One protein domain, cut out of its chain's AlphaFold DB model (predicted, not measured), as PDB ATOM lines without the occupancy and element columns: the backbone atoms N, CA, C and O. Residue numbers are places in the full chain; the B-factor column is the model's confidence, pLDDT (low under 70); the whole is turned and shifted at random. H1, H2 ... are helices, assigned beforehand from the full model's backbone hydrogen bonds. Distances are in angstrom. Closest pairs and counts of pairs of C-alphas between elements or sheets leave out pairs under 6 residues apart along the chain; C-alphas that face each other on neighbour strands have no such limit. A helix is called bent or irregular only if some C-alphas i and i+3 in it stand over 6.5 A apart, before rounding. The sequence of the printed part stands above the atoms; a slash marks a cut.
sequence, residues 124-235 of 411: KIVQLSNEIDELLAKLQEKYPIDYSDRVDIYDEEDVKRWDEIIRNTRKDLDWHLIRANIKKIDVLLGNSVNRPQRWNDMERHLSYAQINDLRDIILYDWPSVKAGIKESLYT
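AT A GLANCE: This is residues 124 to 235 of the 411 residues of the protein "Mrr_cat domain-containing protein" of Nostoc sp. HK-01 (UniProt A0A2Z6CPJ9). An elongated up-and-down bundle, each member running against the one before it, is made of H1, H3, H4 and the arm H5b of the bent helix H5, with H2 reaching beyond one end and adding to the length. H1 and H3 run side by side, while H4 and the arm H5a form a helical hairpin. The printed part has 112 residues with five named helices, H1 to H5 in order, and no named strand; the class is all helix. It is compact, with a radius of gyration of the C-alphas of 15.2 A, and a rod spanning 51 by 23 by 20 A.

HOW THE PARTS SIT: H5, residues 211 to 233, was assigned as one helix by its hydrogen bonds but is bent, with C-alphas 219 and 222 7.4 A apart; its arms H5a, residues 211 to 219, and H5b, residues 222 to 233, stand at a steep tilt of 42 degrees. H4, residues 199 to 208, touches H5a at a shallow tilt of 27 degrees, opposite ways, the closest C-alphas being those of His 205 and Asp 213, 4.8 A. H1, residues 124 to 142, touches H3, residues 173 to 189, at a shallow tilt of 22 degrees, opposite ways, closest at the C-alphas of Ile 132 and Ile 178, 5.6 A. H2, residues 156 to 169, only just touches H5a, with 3 pairs of C-alphas within 8 A and residues 165 to 169 alone; the closest are Ile 166 and Ile 211, 6.0 A. H3 and H5b are near each other; H1 and H4 are apart. In H1, H2, H3, H4, H5a and H5b every O i to N i+4 pair is within hydrogen-bond range.

IN THESE COORDINATES: H1 begins at C-alpha 124 (314.746, 153.587, 185.387) and is 27.0 A long; H3 is 24.4 A. H5b ends at C-alpha 233 (311.825, 158.539, 194.995).

THE WHOLE: The C-alphas of Glu 156 and Thr 235, the two farthest apart, are 51.7 A apart. The printed part has no cut. The link H1 to H2 is long, 13 residues. Residues 145 to 151, 153, 192 and 234 to 235 have pLDDT under 70.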
ATOM      1  N   LYS A 124     315.617 153.728 186.549       85.38
ATOM      2  CA  LYS A 124     314.746 153.587 185.387       85.38
ATOM      3  C   LYS A 124     313.745 154.732 185.283       85.38
ATOM      4  O   LYS A 124     313.468 155.183 184.172       85.38
ATOM      5  N   ILE A 125     313.212 155.211 186.402       86.06
ATOM      6  CA  ILE A 125     312.310 156.362 186.406       86.06
ATOM      7  C   ILE A 125     313.062 157.645 186.052       86.06
ATOM      8  O   ILE A 125     312.536 158.442 185.273       86.06
ATOM      9  N   VAL A 126     314.290 157.833 186.549       78.94
ATOM     10  CA  VAL A 126     315.136 158.978 186.163       78.94
ATOM     11  C   VAL A 126     315.390 158.959 184.656       78.94
ATOM     12  O   VAL A 126     315.150 159.959 183.982       78.94
ATOM     13  N   GLN A 127     315.771 157.801 184.106       80.31
ATOM     14  CA  GLN A 127     315.953 157.627 182.667       80.31
ATOM     15  C   GLN A 127     314.675 157.971 181.883       80.31
ATOM     16  O   GLN A 127     314.724 158.770 180.953       80.31
ATOM     17  N   LEU A 128     313.527 157.391 182.255       88.62
ATOM     18  CA  LEU A 128     312.252 157.639 181.570       88.62
ATOM     19  C   LEU A 128     311.816 159.104 181.668       88.62
ATOM     20  O   LEU A 128     311.218 159.619 180.728       88.62
ATOM     21  N   SER A 129     312.123 159.774 182.780       87.06
ATOM     22  CA  SER A 129     311.831 161.197 182.953       87.06
ATOM     23  C   SER A 129     312.659 162.053 181.997       87.06
ATOM     24  O   SER A 129     312.104 162.919 181.329       87.06
ATOM     25  N   ASN A 130     313.955 161.763 181.865       79.50
ATOM     26  CA  ASN A 130     314.821 162.467 180.917       79.50
ATOM     27  C   ASN A 130     314.383 162.216 179.462       79.50
ATOM     28  O   ASN A 130     314.320 163.148 178.668       79.50
ATOM     29  N   GLU A 131     313.995 160.980 179.123       85.88
ATOM     30  CA  GLU A 131     313.431 160.663 177.803       85.88
ATOM     31  C   GLU A 131     312.156 161.478 177.514       85.88
ATOM     32  O   GLU A 131     311.956 161.931 176.390       85.88
ATOM     33  N   ILE A 132     311.288 161.686 178.511       90.75
ATOM     34  CA  ILE A 132     310.088 162.521 178.352       90.75
ATOM     35  C   ILE A 132     310.462 163.992 178.134       90.75
ATOM     36  O   ILE A 132     309.865 164.617 177.260       90.75
ATOM     37  N   ASP A 133     311.449 164.537 178.857       86.00
ATOM     38  CA  ASP A 133     311.919 165.914 178.630       86.00
ATOM     39  C   ASP A 133     312.394 166.111 177.182       86.00
ATOM     40  O   ASP A 133     312.008 167.074 176.520       86.00
ATOM     41  N   GLU A 134     313.203 165.178 176.671       85.06
ATOM     42  CA  GLU A 134     313.723 165.232 175.302       85.06
ATOM     43  C   GLU A 134     312.606 165.147 174.254       85.06
ATOM     44  O   GLU A 134     312.631 165.866 173.253       85.06
ATOM     45  N   LEU A 135     311.619 164.273 174.468       91.38
ATOM     46  CA  LEU A 135     310.473 164.128 173.567       91.38
ATOM     47  C   LEU A 135     309.575 165.371 173.589       91.38
ATOM     48  O   LEU A 135     309.103 165.804 172.538       91.38
ATOM     49  N   LEU A 136     309.363 165.974 174.762       88.81
ATOM     50  CA  LEU A 136     308.605 167.218 174.885       88.81
ATOM     51  C   LEU A 136     309.316 168.381 174.189       88.81
ATOM     52  O   LEU A 136     308.661 169.137 173.474       88.81
ATOM     53  N   ALA A 137     310.642 168.486 174.319       86.19
ATOM     54  CA  ALA A 137     311.431 169.495 173.616       86.19
ATOM     55  C   ALA A 137     311.328 169.350 172.085       86.19
ATOM     56  O   ALA A 137     311.099 170.338 171.387       86.19
ATOM     57  N   LYS A 138     311.408 168.119 171.556       87.31
ATOM     58  CA  LYS A 138     311.222 167.841 170.117       87.31
ATOM     59  C   LYS A 138     309.828 168.216 169.623       87.31
ATOM     60  O   LYS A 138     309.687 168.833 168.567       87.31
ATOM     61  N   LEU A 139     308.792 167.864 170.386       87.19
ATOM     62  CA  LEU A 139     307.419 168.232 170.043       87.19
ATOM     63  C   LEU A 139     307.214 169.745 170.067       87.19
ATOM     64  O   LEU A 139     306.515 170.262 169.201       87.19
ATOM     65  N   GLN A 140     307.834 170.453 171.010       84.75
ATOM     66  CA  GLN A 140     307.778 171.910 171.081       84.75
ATOM     67  C   GLN A 140     308.480 172.575 169.889       84.75
ATOM     68  O   GLN A 140     307.975 173.563 169.365       84.75
ATOM     69  N   GLU A 141     309.614 172.039 169.433       85.00
ATOM     70  CA  GLU A 141     310.306 172.534 168.236       85.00
ATOM     71  C   GLU A 141     309.468 172.311 166.968       85.00
ATOM     72  O   GLU A 141     309.366 173.191 166.112       85.00
ATOM     73  N   LYS A 142     308.832 171.139 166.855       84.50
ATOM     74  CA  LYS A 142     308.019 170.756 165.694       84.50
ATOM     75  C   LYS A 142     306.666 171.465 165.642       84.50
ATOM     76  O   LYS A 142     306.172 171.780 164.560       84.50
ATOM     77  N   TYR A 143     306.070 171.694 166.805       82.19
ATOM     78  CA  TYR A 143     304.795 172.375 166.984       82.19
ATOM     79  C   TYR A 143     305.014 173.587 167.893       82.19
ATOM     80  O   TYR A 143     304.624 173.546 169.062       82.19
ATOM     81  N   PRO A 144     305.663 174.652 167.383       70.75
ATOM     82  CA  PRO A 144     305.959 175.833 168.177       70.75
ATOM     83  C   PRO A 144     304.659 176.438 168.697       70.75
ATOM     84  O   PRO A 144     303.773 176.822 167.935       70.75
ATOM     85  N   ILE A 145     304.553 176.480 170.020       66.00
ATOM     86  CA  ILE A 145     303.412 177.038 170.735       66.00
ATOM     87  C   ILE A 145     303.734 178.507 170.985       66.00
ATOM     88  O   ILE A 145     304.552 178.815 171.852       66.00
ATOM     89  N   ASP A 146     303.110 179.421 170.242       61.00
ATOM     90  CA  ASP A 146     303.106 180.824 170.648       61.00
ATOM     91  C   ASP A 146     302.169 180.963 171.857       61.00
ATOM     92  O   ASP A 146     300.969 180.694 171.796       61.00
ATOM     93  N   TYR A 147     302.729 181.353 173.002       54.47
ATOM     94  CA  TYR A 147     302.003 181.476 174.266       54.47
ATOM     95  C   TYR A 147     300.926 182.576 174.253       54.47
ATOM     96  O   TYR A 147     300.111 182.631 175.187       54.47
ATOM     97  N   SER A 148     300.929 183.423 173.216       54.97
ATOM     98  CA  SER A 148     299.975 184.505 172.974       54.97
ATOM     99  C   SER A 148     298.912 184.191 171.913       54.97
ATOM    100  O   SER A 148     297.867 184.849 171.925       54.97
ATOM    101  N   ASP A 149     299.109 183.159 171.083       54.75
ATOM    102  CA  ASP A 149     298.169 182.801 170.020       54.75
ATOM    103  C   ASP A 149     296.889 182.205 170.620       54.75
ATOM    104  O   ASP A 149     296.857 181.112 171.194       54.75
ATOM    105  N   ARG A 150     295.795 182.958 170.501       59.38
ATOM    106  CA  ARG A 150     294.442 182.420 170.632       59.38
ATOM    107  C   ARG A 150     293.974 182.074 169.230       59.38
ATOM    108  O   ARG A 150     294.088 182.923 168.358       59.38
ATOM    109  N   VAL A 151     293.414 180.876 169.057       61.38
ATOM    110  CA  VAL A 151     292.723 180.502 167.815       61.38
ATOM    111  C   VAL A 151     291.692 181.584 167.505       61.38
ATOM    112  O   VAL A 151     290.761 181.780 168.298       61.38
ATOM    113  N   ASP A 152     291.850 182.284 166.384       70.12
ATOM    114  CA  ASP A 152     290.800 183.169 165.899       70.12
ATOM    115  C   ASP A 152     289.730 182.300 165.241       70.12
ATOM    116  O   ASP A 152     289.824 181.892 164.089       70.12
ATOM    117  N   ILE A 153     288.691 181.976 166.013       68.38
ATOM    118  CA  ILE A 153     287.571 181.139 165.560       68.38
ATOM    119  C   ILE A 153     286.788 181.755 164.389       68.38
ATOM    120  O   ILE A 153     285.939 181.073 163.812       68.38
ATOM    121  N   TYR A 154     287.031 183.028 164.067       76.00
ATOM    122  CA  TYR A 154     286.425 183.726 162.940       76.00
ATOM    123  C   TYR A 154     287.332 183.761 161.700       76.00
ATOM    124  O   TYR A 154     286.860 184.154 160.633       76.00
ATOM    125  N   ASP A 155     288.587 183.314 161.813       79.25
ATOM    126  CA  ASP A 155     289.517 183.152 160.697       79.25
ATOM    127  C   ASP A 155     289.544 181.683 160.233       79.25
ATOM    128  O   ASP A 155     290.073 180.789 160.897       79.25
ATOM    129  N   GLU A 156     288.960 181.413 159.062       78.12
ATOM    130  CA  GLU A 156     288.929 180.063 158.486       78.12
ATOM    131  C   GLU A 156     290.321 179.495 158.158       78.12
ATOM    132  O   GLU A 156     290.479 178.270 158.138       78.12
ATOM    133  N   GLU A 157     291.316 180.336 157.862       77.00
ATOM    134  CA  GLU A 157     292.687 179.884 157.602       77.00
ATOM    135  C   GLU A 157     293.388 179.502 158.903       77.00
ATOM    136  O   GLU A 157     294.044 178.455 158.952       77.00
ATOM    137  N   ASP A 158     293.174 180.274 159.972       72.06
ATOM    138  CA  ASP A 158     293.697 179.948 161.299       72.06
ATOM    139  C   ASP A 158     293.058 178.653 161.827       72.06
ATOM    140  O   ASP A 158     293.763 177.707 162.186       72.06
ATOM    141  N   VAL A 159     291.729 178.512 161.741       72.88
ATOM    142  CA  VAL A 159     291.025 177.275 162.129       72.88
ATOM    143  C   VAL A 159     291.555 176.051 161.366       72.88
ATOM    144  O   VAL A 159     291.822 175.012 161.977       72.88
ATOM    145  N   LYS A 160     291.775 176.154 160.045       78.19
ATOM    146  CA  LYS A 160     292.338 175.048 159.241       78.19
ATOM    147  C   LYS A 160     293.772 174.706 159.639       78.19
ATOM    148  O   LYS A 160     294.103 173.520 159.720       78.19
ATOM    149  N   ARG A 161     294.605 175.719 159.897       75.81
ATOM    150  CA  ARG A 161     295.984 175.554 160.375       75.81
ATOM    151  C   ARG A 161     296.007 174.798 161.705       75.81
ATOM    152  O   ARG A 161     296.750 173.825 161.842       75.81
ATOM    153  N   TRP A 162     295.159 175.185 162.657       70.69
ATOM    154  CA  TRP A 162     295.052 174.520 163.957       70.69
ATOM    155  C   TRP A 162     294.521 173.085 163.849       70.69
ATOM    156  O   TRP A 162     295.077 172.180 164.475       70.69
ATOM    157  N   ASP A 163     293.522 172.834 163.001       75.19
ATOM    158  CA  ASP A 163     293.003 171.485 162.737       75.19
ATOM    159  C   ASP A 163     294.046 170.549 162.106       75.19
ATOM    160  O   ASP A 163     294.023 169.330 162.318       75.19
ATOM    161  N   GLU A 164     294.940 171.082 161.275       77.12
ATOM    162  CA  GLU A 164     296.048 170.328 160.694       77.12
ATOM    163  C   GLU A 164     297.120 170.009 161.743       77.12
ATOM    164  O   GLU A 164     297.537 168.853 161.857       77.12
ATOM    165  N   ILE A 165     297.492 170.987 162.575       71.75
ATOM    166  CA  ILE A 165     298.422 170.793 163.696       71.75
ATOM    167  C   ILE A 165     297.890 169.718 164.649       71.75
ATOM    168  O   ILE A 165     298.588 168.737 164.885       71.75
ATOM    169  N   ILE A 166     296.637 169.818 165.106       72.12
ATOM    170  CA  ILE A 166     296.018 168.836 166.016       72.12
ATOM    171  C   ILE A 166     296.047 167.422 165.414       72.12
ATOM    172  O   ILE A 166     296.391 166.447 166.089       72.12
ATOM    173  N   ARG A 167     295.706 167.284 164.126       77.12
ATOM    174  CA  ARG A 167     295.735 165.982 163.438       77.12
ATOM    175  C   ARG A 167     297.144 165.413 163.322       77.12
ATOM    176  O   ARG A 167     297.293 164.190 163.391       77.12
ATOM    177  N   ASN A 168     298.143 166.269 163.146       78.38
ATOM    178  CA  ASN A 168     299.535 165.866 163.022       78.38
ATOM    179  C   ASN A 168     300.142 165.513 164.388       78.38
ATOM    180  O   ASN A 168     300.726 164.439 164.499       78.38
ATOM    181  N   THR A 169     299.912 166.318 165.432       74.12
ATOM    182  CA  THR A 169     300.362 166.044 166.809       74.12
ATOM    183  C   THR A 169     299.822 164.707 167.313       74.12
ATOM    184  O   THR A 169     300.568 163.892 167.847       74.12
ATOM    185  N   ARG A 170     298.539 164.411 167.072       75.75
ATOM    186  CA  ARG A 170     297.920 163.149 167.509       75.75
ATOM    187  C   ARG A 170     298.519 161.900 166.852       75.75
ATOM    188  O   ARG A 170     298.397 160.810 167.408       75.75
ATOM    189  N   LYS A 171     299.096 162.042 165.656       82.19
ATOM    190  CA  LYS A 171     299.764 160.958 164.919       82.19
ATOM    191  C   LYS A 171     301.276 160.961 165.128       82.19
ATOM    192  O   LYS A 171     301.960 160.125 164.538       82.19
ATOM    193  N   ASP A 172     301.793 161.907 165.907       85.94
ATOM    194  CA  ASP A 172     303.219 162.039 166.126       85.94
ATOM    195  C   ASP A 172     303.746 160.860 166.950       85.94
ATOM    196  O   ASP A 172     303.172 160.465 167.972       85.94
ATOM    197  N   LEU A 173     304.853 160.282 166.488       89.69
ATOM    198  CA  LEU A 173     305.500 159.175 167.170       89.69
ATOM    199  C   LEU A 173     305.996 159.602 168.556       89.69
ATOM    200  O   LEU A 173     305.851 158.829 169.504       89.69
ATOM    201  N   ASP A 174     306.507 160.825 168.695       89.81
ATOM    202  CA  ASP A 174     307.046 161.333 169.957       89.81
ATOM    203  C   ASP A 174     305.936 161.472 171.008       89.81
ATOM    204  O   ASP A 174     306.120 161.086 172.164       89.81
ATOM    205  N   TRP A 175     304.729 161.881 170.597       91.12
ATOM    206  CA  TRP A 175     303.553 161.909 171.473       91.12
ATOM    207  C   TRP A 175     303.207 160.517 172.013       91.12
ATOM    208  O   TRP A 175     302.964 160.314 173.210       91.12
ATOM    209  N   HIS A 176     303.203 159.518 171.129       91.38
ATOM    210  CA  HIS A 176     302.951 158.134 171.516       91.38
ATOM    211  C   HIS A 176     304.037 157.581 172.447       91.38
ATOM    212  O   HIS A 176     303.710 156.836 173.377       91.38
ATOM    213  N   LEU A 177     305.298 157.963 172.237       93.12
ATOM    214  CA  LEU A 177     306.415 157.579 173.095       93.12
ATOM    215  C   LEU A 177     306.306 158.202 174.492       93.12
ATOM    216  O   LEU A 177     306.480 157.475 175.470       93.12
ATOM    217  N   ILE A 178     305.916 159.476 174.615       93.25
ATOM    218  CA  ILE A 178     305.667 160.111 175.924       93.25
ATOM    219  C   ILE A 178     304.567 159.360 176.667       93.25
ATOM    220  O   ILE A 178     304.751 158.950 177.813       93.25
ATOM    221  N   ARG A 179     303.433 159.104 176.003       93.88
ATOM    222  CA  ARG A 179     302.328 158.352 176.607       93.88
ATOM    223  C   ARG A 179     302.763 156.954 177.050       93.88
ATOM    224  O   ARG A 179     302.343 156.483 178.107       93.88
ATOM    225  N   ALA A 180     303.585 156.276 176.251       93.19
ATOM    226  CA  ALA A 180     304.132 154.973 176.609       93.19
ATOM    227  C   ALA A 180     305.083 155.065 177.811       93.19
ATOM    228  O   ALA A 180     305.027 154.208 178.690       93.19
ATOM    229  N   ASN A 181     305.921 156.098 177.883       93.75
ATOM    230  CA  ASN A 181     306.856 156.304 178.985       93.75
ATOM    231  C   ASN A 181     306.143 156.675 180.293       93.75
ATOM    232  O   ASN A 181     306.471 156.089 181.321       93.75
ATOM    233  N   ILE A 182     305.100 157.509 180.259       94.25
ATOM    234  CA  ILE A 182     304.253 157.777 181.434       94.25
ATOM    235  C   ILE A 182     303.592 156.494 181.946       94.25
ATOM    236  O   ILE A 182     303.635 156.224 183.142       94.25
ATOM    237  N   LYS A 183     303.080 155.635 181.055       91.62
ATOM    238  CA  LYS A 183     302.555 154.317 181.457       91.62
ATOM    239  C   LYS A 183     303.617 153.408 182.074       91.62
ATOM    240  O   LYS A 183     303.313 152.657 182.993       91.62
ATOM    241  N   LYS A 184     304.857 153.437 181.578       90.75
ATOM    242  CA  LYS A 184     305.955 152.682 182.201       90.75
ATOM    243  C   LYS A 184     306.249 153.215 183.602       90.75
ATOM    244  O   LYS A 184     306.403 152.411 184.512       90.75
ATOM    245  N   ILE A 185     306.293 154.539 183.781       90.69
ATOM    246  CA  ILE A 185     306.460 155.163 185.102       90.69
ATOM    247  C   ILE A 185     305.322 154.729 186.036       90.69
ATOM    248  O   ILE A 185     305.602 154.299 187.149       90.69
ATOM    249  N   ASP A 186     304.072 154.745 185.571       90.06
ATOM    250  CA  ASP A 186     302.905 154.288 186.339       90.06
ATOM    251  C   ASP A 186     303.072 152.853 186.874       90.06
ATOM    252  O   ASP A 186     302.910 152.589 188.068       90.06
ATOM    253  N   VAL A 187     303.482 151.931 185.997       86.94
ATOM    254  CA  VAL A 187     303.748 150.527 186.351       86.94
ATOM    255  C   VAL A 187     304.883 150.412 187.372       86.94
ATOM    256  O   VAL A 187     304.784 149.635 188.324       86.94
ATOM    257  N   LEU A 188     305.957 151.189 187.204       85.94
ATOM    258  CA  LEU A 188     307.096 151.176 188.123       85.94
ATOM    259  C   LEU A 188     306.681 151.647 189.523       85.94
ATOM    260  O   LEU A 188     306.956 150.949 190.503       85.94
ATOM    261  N   LEU A 189     305.957 152.767 189.608       84.31
ATOM    262  CA  LEU A 189     305.468 153.334 190.868       84.31
ATOM    263  C   LEU A 189     304.538 152.372 191.627       84.31
ATOM    264  O   LEU A 189     304.583 152.326 192.859       84.31
ATOM    265  N   GLY A 190     303.734 151.574 190.912       80.12
ATOM    266  CA  GLY A 190     302.831 150.586 191.515       80.12
ATOM    267  C   GLY A 190     301.863 151.218 192.521       80.12
ATOM    268  O   GLY A 190     301.499 152.385 192.373       80.12
ATOM    269  N   ASN A 191     301.466 150.470 193.556       74.44
ATOM    270  CA  ASN A 191     300.640 150.998 194.653       74.44
ATOM    271  C   ASN A 191     301.472 151.548 195.821       74.44
ATOM    272  O   ASN A 191     300.931 152.210 196.700       74.44
ATOM    273  N   SER A 192     302.784 151.300 195.824       65.62
ATOM    274  CA  SER A 192     303.713 151.744 196.872       65.62
ATOM    275  C   SER A 192     303.956 153.256 196.894       65.62
ATOM    276  O   SER A 192     304.509 153.773 197.861       65.62
ATOM    277  N   VAL A 193     303.590 153.973 195.825       73.94
ATOM    278  CA  VAL A 193     303.831 155.412 195.693       73.94
ATOM    279  C   VAL A 193     302.558 156.125 195.255       73.94
ATOM    280  O   VAL A 193     301.985 155.821 194.206       73.94
ATOM    281  N   ASN A 194     302.132 157.111 196.047       81.38
ATOM    282  CA  ASN A 194     301.012 157.974 195.684       81.38
ATOM    283  C   ASN A 194     301.326 158.746 194.404       81.38
ATOM    284  O   ASN A 194     302.440 159.235 194.211       81.38
ATOM    285  N   ARG A 195     300.330 158.873 193.523       87.31
ATOM    286  CA  ARG A 195     300.512 159.638 192.293       87.31
ATOM    287  C   ARG A 195     300.687 161.131 192.606       87.31
ATOM    288  O   ARG A 195     299.929 161.656 193.424       87.31
ATOM    289  N   PRO A 196     301.662 161.807 191.969       88.62
ATOM    290  CA  PRO A 196     301.886 163.239 192.131       88.62
ATOM    291  C   PRO A 196     300.671 164.099 191.787       88.62
ATOM    292  O   PRO A 196     299.742 163.681 191.090       88.62
ATOM    293  N   GLN A 197     300.733 165.364 192.197       87.81
ATOM    294  CA  GLN A 197     299.796 166.378 191.729       87.81
ATOM    295  C   GLN A 197     299.807 166.460 190.188       87.81
ATOM    296  O   GLN A 197     300.833 166.236 189.550       87.81
ATOM    297  N   ARG A 198     298.643 166.752 189.591       91.44
ATOM    298  CA  ARG A 198     298.418 166.825 188.132       91.44
ATOM    299  C   ARG A 198     298.620 165.519 187.357       91.44
ATOM    300  O   ARG A 198     298.521 165.533 186.136       91.44
ATOM    301  N   TRP A 199     298.803 164.375 188.021       94.62
ATOM    302  CA  TRP A 199     298.895 163.078 187.336       94.62
ATOM    303  C   TRP A 199     297.684 162.794 186.434       94.62
ATOM    304  O   TRP A 199     297.832 162.476 185.257       94.62
ATOM    305  N   ASN A 200     296.472 162.996 186.958       92.62
ATOM    306  CA  ASN A 200     295.241 162.798 186.188       92.62
ATOM    307  C   ASN A 200     295.090 163.819 185.046       92.62
ATOM    308  O   ASN A 200     294.512 163.497 184.009       92.62
ATOM    309  N   ASP A 201     295.600 165.044 185.224       92.69
ATOM    310  CA  ASP A 201     295.620 166.060 184.164       92.69
ATOM    311  C   ASP A 201     296.586 165.645 183.046       92.69
ATOM    312  O   ASP A 201     296.186 165.633 181.884       92.69
ATOM    313  N   MET A 202     297.789 165.175 183.401       93.38
ATOM    314  CA  MET A 202     298.769 164.606 182.471       93.38
ATOM    315  C   MET A 202     298.165 163.455 181.655       93.38
ATOM    316  O   MET A 202     298.275 163.432 180.431       93.38
ATOM    317  N   GLU A 203     297.494 162.498 182.305       93.50
ATOM    318  CA  GLU A 203     296.850 161.370 181.616       93.50
ATOM    319  C   GLU A 203     295.738 161.820 180.664       93.50
ATOM    320  O   GLU A 203     295.629 161.310 179.542       93.50
ATOM    321  N   ARG A 204     294.925 162.790 181.100       93.62
ATOM    322  CA  ARG A 204     293.853 163.376 180.291       93.62
ATOM    323  C   ARG A 204     294.426 164.052 179.050       93.62
ATOM    324  O   ARG A 204     294.006 163.731 177.938       93.62
ATOM    325  N   HIS A 205     295.393 164.941 179.233       93.25
ATOM    326  CA  HIS A 205     296.025 165.699 178.159       93.25
ATOM    327  C   HIS A 205     296.738 164.769 177.171       93.25
ATOM    328  O   HIS A 205     296.496 164.859 175.969       93.25
ATOM    329  N   LEU A 206     297.473 163.759 177.659       91.19
ATOM    330  CA  LEU A 206     298.079 162.714 176.821       91.19
ATOM    331  C   LEU A 206     297.069 161.900 176.000       91.19
ATOM    332  O   LEU A 206     297.418 161.349 174.946       91.19
ATOM    333  N   SER A 207     295.835 161.771 176.485       88.12
ATOM    334  CA  SER A 207     294.763 161.061 175.790       88.12
ATOM    335  C   SER A 207     294.156 161.886 174.651       88.12
ATOM    336  O   SER A 207     293.856 161.323 173.594       88.12
ATOM    337  N   TYR A 208     293.978 163.194 174.854       85.25
ATOM    338  CA  TYR A 208     293.353 164.086 173.875       85.25
ATOM    339  C   TYR A 208     294.312 164.543 172.774       85.25
ATOM    340  O   TYR A 208     293.916 164.547 171.605       85.25
ATOM    341  N   ALA A 209     295.578 164.807 173.110       83.56
ATOM    342  CA  ALA A 209     296.619 165.173 172.149       83.56
ATOM    343  C   ALA A 209     296.338 166.432 171.327       83.56
ATOM    344  O   ALA A 209     296.756 166.541 170.172       83.56
ATOM    345  N   GLN A 210     295.617 167.382 171.915       81.25
ATOM    346  CA  GLN A 210     295.428 168.707 171.354       81.25
ATOM    347  C   GLN A 210     296.669 169.563 171.610       81.25
ATOM    348  O   GLN A 210     297.479 169.317 172.499       81.25
ATOM    349  N   ILE A 211     296.818 170.628 170.839       73.88
ATOM    350  CA  ILE A 211     297.960 171.532 170.991       73.88
ATOM    351  C   ILE A 211     297.952 172.279 172.338       73.88
ATOM    352  O   ILE A 211     299.005 172.497 172.934       73.88
ATOM    353  N   ASN A 212     296.761 172.584 172.867       79.62
ATOM    354  CA  ASN A 212     296.598 173.119 174.219       79.62
ATOM    355  C   ASN A 212     296.971 172.081 175.284       79.62
ATOM    356  O   ASN A 212     297.528 172.456 176.307       79.62
ATOM    357  N   ASP A 213     296.757 170.788 175.018       86.31
ATOM    358  CA  ASP A 213     297.228 169.717 175.901       86.31
ATOM    359  C   ASP A 213     298.762 169.664 175.916       86.31
ATOM    360  O   ASP A 213     299.354 169.548 176.982       86.31
ATOM    361  N   LEU A 214     299.432 169.796 174.759       84.94
ATOM    362  CA  LEU A 214     300.901 169.869 174.704       84.94
ATOM    363  C   LEU A 214     301.423 171.070 175.505       84.94
ATOM    364  O   LEU A 214     302.372 170.934 176.277       84.94
ATOM    365  N   ARG A 215     300.776 172.233 175.352       83.12
ATOM    366  CA  ARG A 215     301.076 173.432 176.141       83.12
ATOM    367  C   ARG A 215     300.932 173.150 177.631       83.12
ATOM    368  O   ARG A 215     301.838 173.482 178.394       83.12
ATOM    369  N   ASP A 216     299.813 172.563 178.036       86.12
ATOM    370  CA  ASP A 216     299.520 172.338 179.444       86.12
ATOM    371  C   ASP A 216     300.453 171.293 180.065       86.12
ATOM    372  O   ASP A 216     300.912 171.469 181.196       86.12
ATOM    373  N   ILE A 217     300.830 170.273 179.292       89.75
ATOM    374  CA  ILE A 217     301.824 169.281 179.686       89.75
ATOM    375  C   ILE A 217     303.182 169.939 179.927       89.75
ATOM    376  O   ILE A 217     303.783 169.716 180.976       89.75
ATOM    377  N   ILE A 218     303.661 170.756 178.986       85.12
ATOM    378  CA  ILE A 218     304.976 171.405 179.084       85.12
ATOM    379  C   ILE A 218     305.008 172.411 180.238       85.12
ATOM    380  O   ILE A 218     305.983 172.459 180.985       85.12
ATOM    381  N   LEU A 219     303.958 173.223 180.386       79.81
ATOM    382  CA  LEU A 219     303.944 174.328 181.346       79.81
ATOM    383  C   LEU A 219     303.557 173.915 182.763       79.81
ATOM    384  O   LEU A 219     303.983 174.568 183.716       79.81
ATOM    385  N   TYR A 220     302.721 172.887 182.916       84.12
ATOM    386  CA  TYR A 220     302.105 172.572 184.201       84.12
ATOM    387  C   TYR A 220     302.218 171.100 184.577       84.12
ATOM    388  O   TYR A 220     302.695 170.799 185.671       84.12
ATOM    389  N   ASP A 221     301.762 170.184 183.720       89.75
ATOM    390  CA  ASP A 221     301.575 168.797 184.153       89.75
ATOM    391  C   ASP A 221     302.903 168.083 184.345       89.75
ATOM    392  O   ASP A 221     303.168 167.582 185.434       89.75
ATOM    393  N   TRP A 222     303.757 168.058 183.320       92.94
ATOM    394  CA  TRP A 222     305.013 167.324 183.381       92.94
ATOM    395  C   TRP A 222     305.975 167.876 184.441       92.94
ATOM    396  O   TRP A 222     306.485 167.066 185.214       92.94
ATOM    397  N   PRO A 223     306.183 169.202 184.585       84.75
ATOM    398  CA  PRO A 223     307.004 169.739 185.671       84.75
ATOM    399  C   PRO A 223     306.505 169.329 187.063       84.75
ATOM    400  O   PRO A 223     307.294 168.857 187.883       84.75
ATOM    401  N   SER A 224     305.195 169.445 187.314       86.69
ATOM    402  CA  SER A 224     304.583 169.081 188.599       86.69
ATOM    403  C   SER A 224     304.678 167.575 188.869       86.69
ATOM    404  O   SER A 224     305.101 167.157 189.950       86.69
ATOM    405  N   VAL A 225     304.373 166.752 187.862       90.31
ATOM    406  CA  VAL A 225     304.473 165.291 187.936       90.31
ATOM    407  C   VAL A 225     305.915 164.856 188.187       90.31
ATOM    408  O   VAL A 225     306.168 164.065 189.093       90.31
ATOM    409  N   LYS A 226     306.877 165.399 187.438       86.94
ATOM    410  CA  LYS A 226     308.303 165.088 187.573       86.94
ATOM    411  C   LYS A 226     308.846 165.479 188.945       86.94
ATOM    412  O   LYS A 226     309.597 164.704 189.535       86.94
ATOM    413  N   ALA A 227     308.463 166.647 189.463       81.25
ATOM    414  CA  ALA A 227     308.853 167.086 190.799       81.25
ATOM    415  C   ALA A 227     308.338 166.119 191.877       81.25
ATOM    416  O   ALA A 227     309.130 165.646 192.689       81.25
ATOM    417  N   GLY A 228     307.056 165.738 191.830       81.81
ATOM    418  CA  GLY A 228     306.492 164.780 192.788       81.81
ATOM    419  C   GLY A 228     307.046 163.356 192.642       81.81
ATOM    420  O   GLY A 228     307.242 162.659 193.637       81.81
ATOM    421  N   ILE A 229     307.378 162.914 191.421       84.25
ATOM    422  CA  ILE A 229     308.123 161.662 191.208       84.25
ATOM    423  C   ILE A 229     309.489 161.744 191.896       84.25
ATOM    424  O   ILE A 229     309.846 160.845 192.649       84.25
ATOM    425  N   LYS A 230     310.254 162.820 191.673       78.50
ATOM    426  CA  LYS A 230     311.558 162.996 192.328       78.50
ATOM    427  C   LYS A 230     311.407 163.015 193.851       78.50
ATOM    428  O   LYS A 230     312.146 162.325 194.537       78.50
ATOM    429  N   GLU A 231     310.447 163.747 194.397       77.06
ATOM    430  CA  GLU A 231     310.221 163.790 195.846       77.06
ATOM    431  C   GLU A 231     309.895 162.408 196.429       77.06
ATOM    432  O   GLU A 231     310.472 162.004 197.436       77.06
ATOM    433  N   SER A 232     309.023 161.650 195.764       75.38
ATOM    434  CA  SER A 232     308.627 160.312 196.219       75.38
ATOM    435  C   SER A 232     309.720 159.247 196.080       75.38
ATOM    436  O   SER A 232     309.711 158.273 196.832       75.38
ATOM    437  N   LEU A 233     310.664 159.420 195.149       71.25
ATOM    438  CA  LEU A 233     311.825 158.539 194.995       71.25
ATOM    439  C   LEU A 233     312.952 158.859 195.973       71.25
ATOM    440  O   LEU A 233     313.674 157.957 196.372       71.25
ATOM    441  N   TYR A 234     313.095 160.128 196.342       62.84
ATOM    442  CA  TYR A 234     314.154 160.625 197.213       62.84
ATOM    443  C   TYR A 234     313.558 161.184 198.503       62.84
ATOM    444  O   TYR A 234     313.860 162.313 198.895       62.84
ATOM    445  N   THR A 235     312.670 160.431 199.158       58.25
ATOM    446  CA  THR A 235     312.176 160.843 200.474       58.25
ATOM    447  C   THR A 235     313.363 161.101 201.397       58.25
ATOM    448  O   THR A 235     314.266 160.272 201.487       58.25
TER     449      THR A 235